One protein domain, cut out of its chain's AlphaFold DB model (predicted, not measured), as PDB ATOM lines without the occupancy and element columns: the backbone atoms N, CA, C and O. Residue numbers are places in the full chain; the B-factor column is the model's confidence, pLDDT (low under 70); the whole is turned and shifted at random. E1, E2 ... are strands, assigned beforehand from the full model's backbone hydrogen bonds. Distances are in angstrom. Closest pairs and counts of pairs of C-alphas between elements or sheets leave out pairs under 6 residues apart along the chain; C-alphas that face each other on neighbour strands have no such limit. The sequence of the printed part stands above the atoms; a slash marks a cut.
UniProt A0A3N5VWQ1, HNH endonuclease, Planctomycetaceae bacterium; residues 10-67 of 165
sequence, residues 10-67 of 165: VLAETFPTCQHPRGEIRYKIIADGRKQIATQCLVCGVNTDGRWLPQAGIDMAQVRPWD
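Overview. This is residues 10 to 67 of the 165 residues of the protein "HNH endonuclease" of Planctomycetaceae bacterium (UniProt A0A3N5VWQ1). With little regular structure, this domain is a two-stranded hairpin, E1 and E2, among long loops: residues 10 to 21 fold back at the end away from its turn, and residues 42 to 67 wrap round it from E2 to E1. The printed part has 58 residues, with no named helix and two strands, E1 then E2, in one antiparallel sheet. The class is all strand, though named elements hold only 15 residues. The whole is compact, with a radius of gyration of the C-alphas of 11.3 A and spans of 33 by 23 by 16 A.

Along the chain. E1, residues 22 to 29, runs 22.4 A from C-alpha 22 at (13.443, 21.032, 15.208). E2, residues 35 to 41, runs 18.1 A to C-alpha 41 at (18.079, 21.054, 18.827).

Arrangement. E1 and E2 form a hairpin with a tight link, antiparallel at 155 degrees. N 26 and O 38 are within hydrogen-bond range, 2.9 A. Residues 10 to 11 pair antiparallel with 22 to 23 of E1, and 64 to 65 pair parallel with 26 to 27.

Size, cuts and confidence. The farthest C-alphas, of Glu 13 and Asp 32, are 35.4 A apart. The printed part has no cut, and no printed residue is under 70 in pLDDT.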
ATOM      1  N   VAL A  10      14.489  16.054  12.692       82.75
ATOM      2  CA  VAL A  10      13.367  15.512  13.445       82.75
ATOM      3  C   VAL A  10      12.431  16.672  13.758       82.75
ATOM      4  O   VAL A  10      12.819  17.627  14.437       82.75
ATOM      5  N   LEU A  11      11.216  16.595  13.220       82.31
ATOM      6  CA  LEU A  11      10.142  17.537  13.508       82.31
ATOM      7  C   LEU A  11       9.277  16.964  14.629       82.31
ATOM      8  O   LEU A  11       8.775  15.848  14.510       82.31
ATOM      9  N   ALA A  12       9.116  17.726  15.700       76.38
ATOM     10  CA  ALA A  12       8.231  17.412  16.816       76.38
ATOM     11  C   ALA A  12       7.581  18.711  17.297       76.38
ATOM     12  O   ALA A  12       8.125  19.779  17.064       76.38
ATOM     13  N   GLU A  13       6.432  18.660  17.964       71.38
ATOM     14  CA  GLU A  13       5.834  19.881  18.526       71.38
ATOM     15  C   GLU A  13       6.597  20.357  19.769       71.38
ATOM     16  O   GLU A  13       6.754  21.556  19.981       71.38
ATOM     17  N   THR A  14       7.140  19.424  20.560       72.62
ATOM     18  CA  THR A  14       8.013  19.689  21.712       72.62
ATOM     19  C   THR A  14       8.969  18.514  21.946       72.62
ATOM     20  O   THR A  14       8.660  17.376  21.592       72.62
ATOM     21  N   PHE A  15      10.129  18.778  22.559       82.50
ATOM     22  CA  PHE A  15      11.048  17.751  23.056       82.50
ATOM     23  C   PHE A  15      11.133  17.773  24.593       82.50
ATOM     24  O   PHE A  15      10.874  18.812  25.204       82.50
ATOM     25  N   PRO A  16      11.566  16.669  25.234       84.94
ATOM     26  CA  PRO A  16      11.683  16.585  26.693       84.94
ATOM     27  C   PRO A  16      12.513  17.696  27.350       84.94
ATOM     28  O   PRO A  16      12.165  18.160  28.432       84.94
ATOM     29  N   THR A  17      13.609  18.133  26.722       88.75
ATOM     30  CA  THR A  17      14.516  19.140  27.307       88.75
ATOM     31  C   THR A  17      14.362  20.541  26.711       88.75
ATOM     32  O   THR A  17      14.927  21.499  27.240       88.75
ATOM     33  N   CYS A  18      13.612  20.696  25.613       89.12
ATOM     34  CA  CYS A  18      13.320  21.997  25.014       89.12
ATOM     35  C   CYS A  18      12.027  21.987  24.190       89.12
ATOM     36  O   CYS A  18      11.709  21.010  23.523       89.12
ATOM     37  N   GLN A  19      11.330  23.119  24.130       89.88
ATOM     38  CA  GLN A  19      10.056  23.255  23.405       89.88
ATOM     39  C   GLN A  19      10.223  23.646  21.924       89.88
ATOM     40  O   GLN A  19       9.291  24.135  21.297       89.88
ATOM     41  N   HIS A  20      11.418  23.490  21.352       90.88
ATOM     42  CA  HIS A  20      11.665  23.854  19.957       90.88
ATOM     43  C   HIS A  20      11.315  22.702  19.018       90.88
ATOM     44  O   HIS A  20      11.683  21.572  19.311       90.88
ATOM     45  N   PRO A  21      10.729  22.960  17.841       87.31
ATOM     46  CA  PRO A  21      10.156  21.886  17.043       87.31
ATOM     47  C   PRO A  21      11.145  21.142  16.135       87.31
ATOM     48  O   PRO A  21      10.750  20.282  15.351       87.31
ATOM     49  N   ARG A  22      12.433  21.508  16.165       91.06
ATOM     50  CA  ARG A  22      13.443  21.032  15.208       91.06
ATOM     51  C   ARG A  22      14.682  20.506  15.919       91.06
ATOM     52  O   ARG A  22      15.384  21.271  16.585       91.06
ATOM     53  N   GLY A  23      14.983  19.231  15.703       93.19
ATOM     54  CA  GLY A  23      16.236  18.590  16.103       93.19
ATOM     55  C   GLY A  23      16.902  17.858  14.940       93.19
ATOM     56  O   GLY A  23      16.290  17.706  13.895       93.19
ATOM     57  N   GLU A  24      18.145  17.418  15.090       94.62
ATOM     58  CA  GLU A  24      18.873  16.577  14.127       94.62
ATOM     59  C   GLU A  24      19.835  15.669  14.898       94.62
ATOM     60  O   GLU A  24      20.412  16.098  15.900       94.62
ATOM     61  N   ILE A  25      20.047  14.432  14.450       94.56
ATOM     62  CA  ILE A  25      21.041  13.554  15.079       94.56
ATOM     63  C   ILE A  25      22.444  14.035  14.723       94.56
ATOM     64  O   ILE A  25      22.806  14.140  13.552       94.56
ATOM     65  N   ARG A  26      23.255  14.305  15.748       95.56
ATOM     66  CA  ARG A  26      24.631  14.788  15.605       95.56
ATOM     67  C   ARG A  26      25.577  14.078  16.557       95.56
ATOM     68  O   ARG A  26      25.149  13.564  17.592       95.56
ATOM     69  N   TYR A  27      26.864  14.056  16.215       95.94
ATOM     70  CA  TYR A  27      27.886  13.376  17.010       95.94
ATOM     71  C   TYR A  27      28.821  14.331  17.762       95.94
ATOM     72  O   TYR A  27      29.266  15.337  17.218       95.94
ATOM     73  N   LYS A  28      29.209  13.978  18.990       94.88
ATOM     74  CA  LYS A  28      30.362  14.549  19.701       94.88
ATOM     75  C   LYS A  28      31.511  13.556  19.726       94.88
ATOM     76  O   LYS A  28      31.281  12.357  19.855       94.88
ATOM     77  N   ILE A  29      32.736  14.063  19.632       94.19
ATOM     78  CA  ILE A  29      33.946  13.289  19.915       94.19
ATOM     79  C   ILE A  29      34.251  13.480  21.399       94.19
ATOM     80  O   ILE A  29      34.384  14.616  21.857       94.19
ATOM     81  N   ILE A  30      34.294  12.387  22.156       92.06
ATOM     82  CA  ILE A  30      34.677  12.409  23.573       92.06
ATOM     83  C   ILE A  30      36.198  12.262  23.724       92.06
ATOM     84  O   ILE A  30      36.899  12.004  22.749       92.06
ATOM     85  N   ALA A  31      36.721  12.449  24.939       91.50
ATOM     86  CA  ALA A  31      38.165  12.524  25.201       91.50
ATOM     87  C   ALA A  31      38.970  11.301  24.717       91.50
ATOM     88  O   ALA A  31      40.135  11.436  24.362       91.50
ATOM     89  N   ASP A  32      38.347  10.123  24.668       92.62
ATOM     90  CA  ASP A  32      38.958   8.880  24.181       92.62
ATOM     91  C   ASP A  32      38.879   8.696  22.649       92.62
ATOM     92  O   ASP A  32      39.223   7.636  22.127       92.62
ATOM     93  N   GLY A  33      38.404   9.709  21.919       90.75
ATOM     94  CA  GLY A  33      38.275   9.700  20.462       90.75
ATOM     95  C   GLY A  33      37.022   9.000  19.930       90.75
ATOM     96  O   GLY A  33      36.749   9.073  18.729       90.75
ATOM     97  N   ARG A  34      36.215   8.350  20.781       92.00
ATOM     98  CA  ARG A  34      34.958   7.729  20.345       92.00
ATOM     99  C   ARG A  34      33.910   8.790  20.019       92.00
ATOM    100  O   ARG A  34      33.883   9.884  20.584       92.00
ATOM    101  N   LYS A  35      32.999   8.443  19.108       94.88
ATOM    102  CA  LYS A  35      31.831   9.267  18.780       94.88
ATOM    103  C   LYS A  35      30.654   8.881  19.677       94.88
ATOM    104  O   LYS A  35      30.342   7.705  19.821       94.88
ATOM    105  N   GLN A  36      29.966   9.858  20.246       94.81
ATOM    106  CA  GLN A  36      28.648   9.687  20.860       94.81
ATOM    107  C   GLN A  36      27.637  10.490  20.063       94.81
ATOM    108  O   GLN A  36      27.970  11.570  19.588       94.81
ATOM    109  N   ILE A  37      26.421   9.983  19.906       95.12
ATOM    110  CA  ILE A  37      25.385  10.636  19.102       95.12
ATOM    111  C   ILE A  37      24.174  10.987  19.953       95.12
ATOM    112  O   ILE A  37      23.834  10.265  20.886       95.12
ATOM    113  N   ALA A  38      23.524  12.097  19.642       94.69
ATOM    114  CA  ALA A  38      22.279  12.515  20.267       94.69
ATOM    115  C   ALA A  38      21.506  13.430  19.320       94.69
ATOM    116  O   ALA A  38      22.073  13.975  18.371       94.69
ATOM    117  N   THR A  39      20.227  13.631  19.602       94.56
ATOM    118  CA  THR A  39      19.413  14.611  18.889       94.56
ATOM    119  C   THR A  39      19.751  16.012  19.409       94.56
ATOM    120  O   THR A  39      19.498  16.342  20.569       94.56
ATOM    121  N   GLN A  40      20.370  16.843  18.570       95.75
ATOM    122  CA  GLN A  40      20.656  18.244  18.863       95.75
ATOM    123  C   GLN A  40      19.507  19.127  18.385       95.75
ATOM    124  O   GLN A  40      19.124  19.067  17.219       95.75
ATOM    125  N   CYS A  41      19.011  20.016  19.241       95.38
ATOM    126  CA  CYS A  41      18.079  21.054  18.827       95.38
ATOM    127  C   CYS A  41      18.757  22.019  17.847       95.38
ATOM    128  O   CYS A  41      19.770  22.629  18.182       95.38
ATOM    129  N   LEU A  42      18.159  22.244  16.679       94.62
ATOM    130  CA  LEU A  42      18.690  23.179  15.677       94.62
ATOM    131  C   LEU A  42      18.427  24.655  16.013       94.62
ATOM    132  O   LEU A  42      18.838  25.534  15.264       94.62
ATOM    133  N   VAL A  43      17.725  24.925  17.117       93.88
ATOM    134  CA  VAL A  43      17.406  26.279  17.589       93.88
ATOM    135  C   VAL A  43      18.269  26.653  18.790       93.88
ATOM    136  O   VAL A  43      19.011  27.625  18.724       93.88
ATOM    137  N   CYS A  44      18.203  25.882  19.880       94.69
ATOM    138  CA  CYS A  44      18.948  26.185  21.108       94.69
ATOM    139  C   CYS A  44      20.184  25.313  21.339       94.69
ATOM    140  O   CYS A  44      20.890  25.503  22.326       94.69
ATOM    141  N   GLY A  45      20.446  24.337  20.470       95.19
ATOM    142  CA  GLY A  45      21.650  23.515  20.533       95.19
ATOM    143  C   GLY A  45      21.703  22.487  21.665       95.19
ATOM    144  O   GLY A  45      22.737  21.837  21.797       95.19
ATOM    145  N   VAL A  46      20.648  22.322  22.474       94.81
ATOM    146  CA  VAL A  46      20.610  21.319  23.559       94.81
ATOM    147  C   VAL A  46      20.415  19.900  23.026       94.81
ATOM    148  O   VAL A  46      19.906  19.704  21.924       94.81
ATOM    149  N   ASN A  47      20.769  18.906  23.841       94.50
ATOM    150  CA  ASN A  47      20.339  17.526  23.625       94.50
ATOM    151  C   ASN A  47      18.850  17.397  23.946       94.50
ATOM    152  O   ASN A  47      18.478  17.430  25.120       94.50
ATOM    153  N   THR A  48      18.024  17.248  22.914       91.81
ATOM    154  CA  THR A  48      16.560  17.273  23.023       91.81
ATOM    155  C   THR A  48      16.003  16.109  23.838       91.81
ATOM    156  O   THR A  48      15.008  16.267  24.539       91.81
ATOM    157  N   ASP A  49      16.677  14.959  23.786       84.50
ATOM    158  CA  ASP A  49      16.250  13.724  24.450       84.50
ATOM    159  C   ASP A  49      16.890  13.554  25.837       84.50
ATOM    160  O   ASP A  49      16.582  12.602  26.552       84.50
ATOM    161  N   GLY A  50      17.836  14.429  26.203       85.19
ATOM    162  CA  GLY A  50      18.591  14.349  27.459       85.19
ATOM    163  C   GLY A  50      19.489  13.110  27.584       85.19
ATOM    164  O   GLY A  50      20.085  12.889  28.635       85.19
ATOM    165  N   ARG A  51      19.605  12.301  26.524       89.00
ATOM    166  CA  ARG A  51      20.343  11.030  26.502       89.00
ATOM    167  C   ARG A  51      21.183  10.881  25.240       89.00
ATOM    168  O   ARG A  51      20.908  11.511  24.222       89.00
ATOM    169  N   TRP A  52      22.194  10.024  25.305       92.19
ATOM    170  CA  TRP A  52      22.972   9.603  24.139       92.19
ATOM    171  C   TRP A  52      22.310   8.383  23.489       92.19
ATOM    172  O   TRP A  52      21.818   7.494  24.185       92.19
ATOM    173  N   LEU A  53      22.272   8.356  22.161       91.31
ATOM    174  CA  LEU A  53      21.643   7.310  21.361       91.31
ATOM    175  C   LEU A  53      22.659   6.207  20.997       91.31
ATOM    176  O   LEU A  53      23.856   6.485  20.857       91.31
ATOM    177  N   PRO A  54      22.214   4.950  20.826       90.94
ATOM    178  CA  PRO A  54      23.061   3.882  20.304       90.94
ATOM    179  C   PRO A  54      23.362   4.100  18.815       90.94
ATOM    180  O   PRO A  54      22.489   4.511  18.059       90.94
ATOM    181  N   GLN A  55      24.575   3.760  18.371       91.06
ATOM    182  CA  GLN A  55      24.978   3.883  16.957       91.06
ATOM    183  C   GLN A  55      24.457   2.750  16.056       91.06
ATOM    184  O   GLN A  55      24.594   2.815  14.837       91.06
ATOM    185  N   ALA A  56      23.897   1.685  16.635       89.94
ATOM    186  CA  ALA A  56      23.424   0.535  15.875       89.94
ATOM    187  C   ALA A  56      22.323   0.950  14.883       89.94
ATOM    188  O   ALA A  56      21.327   1.553  15.275       89.94
ATOM    189  N   GLY A  57      22.501   0.607  13.605       85.56
ATOM    190  CA  GLY A  57      21.550   0.958  12.545       85.56
ATOM    191  C   GLY A  57      21.657   2.399  12.039       85.56
ATOM    192  O   GLY A  57      20.757   2.844  11.329       85.56
ATOM    193  N   ILE A  58      22.728   3.122  12.388       87.88
ATOM    194  CA  ILE A  58      22.999   4.481  11.907       87.88
ATOM    195  C   ILE A  58      24.208   4.478  10.977       87.88
ATOM    196  O   ILE A  58      25.290   4.022  11.346       87.88
ATOM    197  N   ASP A  59      24.037   5.053   9.789       89.62
ATOM    198  CA  ASP A  59      25.153   5.371   8.903       89.62
ATOM    199  C   ASP A  59      25.930   6.582   9.441       89.62
ATOM    200  O   ASP A  59      25.595   7.745   9.200       89.62
ATOM    201  N   MET A  60      26.999   6.300  10.185       90.38
ATOM    202  CA  MET A  60      27.858   7.317  10.792       90.38
ATOM    203  C   MET A  60      28.552   8.236   9.775       90.38
ATOM    204  O   MET A  60      29.060   9.283  10.185       90.38
ATOM    205  N   ALA A  61      28.580   7.894   8.479       88.88
ATOM    206  CA  ALA A  61      29.113   8.773   7.438       88.88
ATOM    207  C   ALA A  61      28.194   9.974   7.150       88.88
ATOM    208  O   ALA A  61      28.671  11.011   6.691       88.88
ATOM    209  N   GLN A  62      26.895   9.863   7.454       89.31
ATOM    210  CA  GLN A  62      25.906  10.922   7.217       89.31
ATOM    211  C   GLN A  62      25.642  11.802   8.444       89.31
ATOM    212  O   GLN A  62      25.044  12.873   8.324       89.31
ATOM    213  N   VAL A  63      26.086  11.378   9.629       93.88
ATOM    214  CA  VAL A  63      25.865  12.116  10.877       93.88
ATOM    215  C   VAL A  63      26.825  13.300  10.957       93.88
ATOM    216  O   VAL A  63      28.044  13.138  10.892       93.88
ATOM    217  N   ARG A  64      26.285  14.506  11.151       95.12
ATOM    218  CA  ARG A  64      27.085  15.734  11.268       95.12
ATOM    219  C   ARG A  64      27.699  15.893  12.665       95.12
ATOM    220  O   ARG A  64      27.135  15.388  13.641       95.12
ATOM    221  N   PRO A  65      28.832  16.609  12.794       96.38
ATOM    222  CA  PRO A  65      29.364  16.974  14.100       96.38
ATOM    223  C   PRO A  65      28.367  17.833  14.885       96.38
ATOM    224  O   PRO A  65      27.594  18.605  14.313       96.38
ATOM    225  N   TRP A  66      28.408  17.714  16.206       96.62
ATOM    226  CA  TRP A  66      27.671  18.562  17.127       96.62
ATOM    227  C   TRP A  66      28.102  20.013  16.968       96.62
ATOM    228  O   TRP A  66      29.293  20.322  16.974       96.62
ATOM    229  N   ASP A  67      27.128  20.904  16.886       96.19
ATOM    230  CA  ASP A  67      27.386  22.329  16.775       96.19
ATOM    231  C   ASP A  67      27.482  22.937  18.174       96.19
ATOM    232  O   ASP A  67      26.491  23.073  18.895       96.19
TER     233      ASP A  67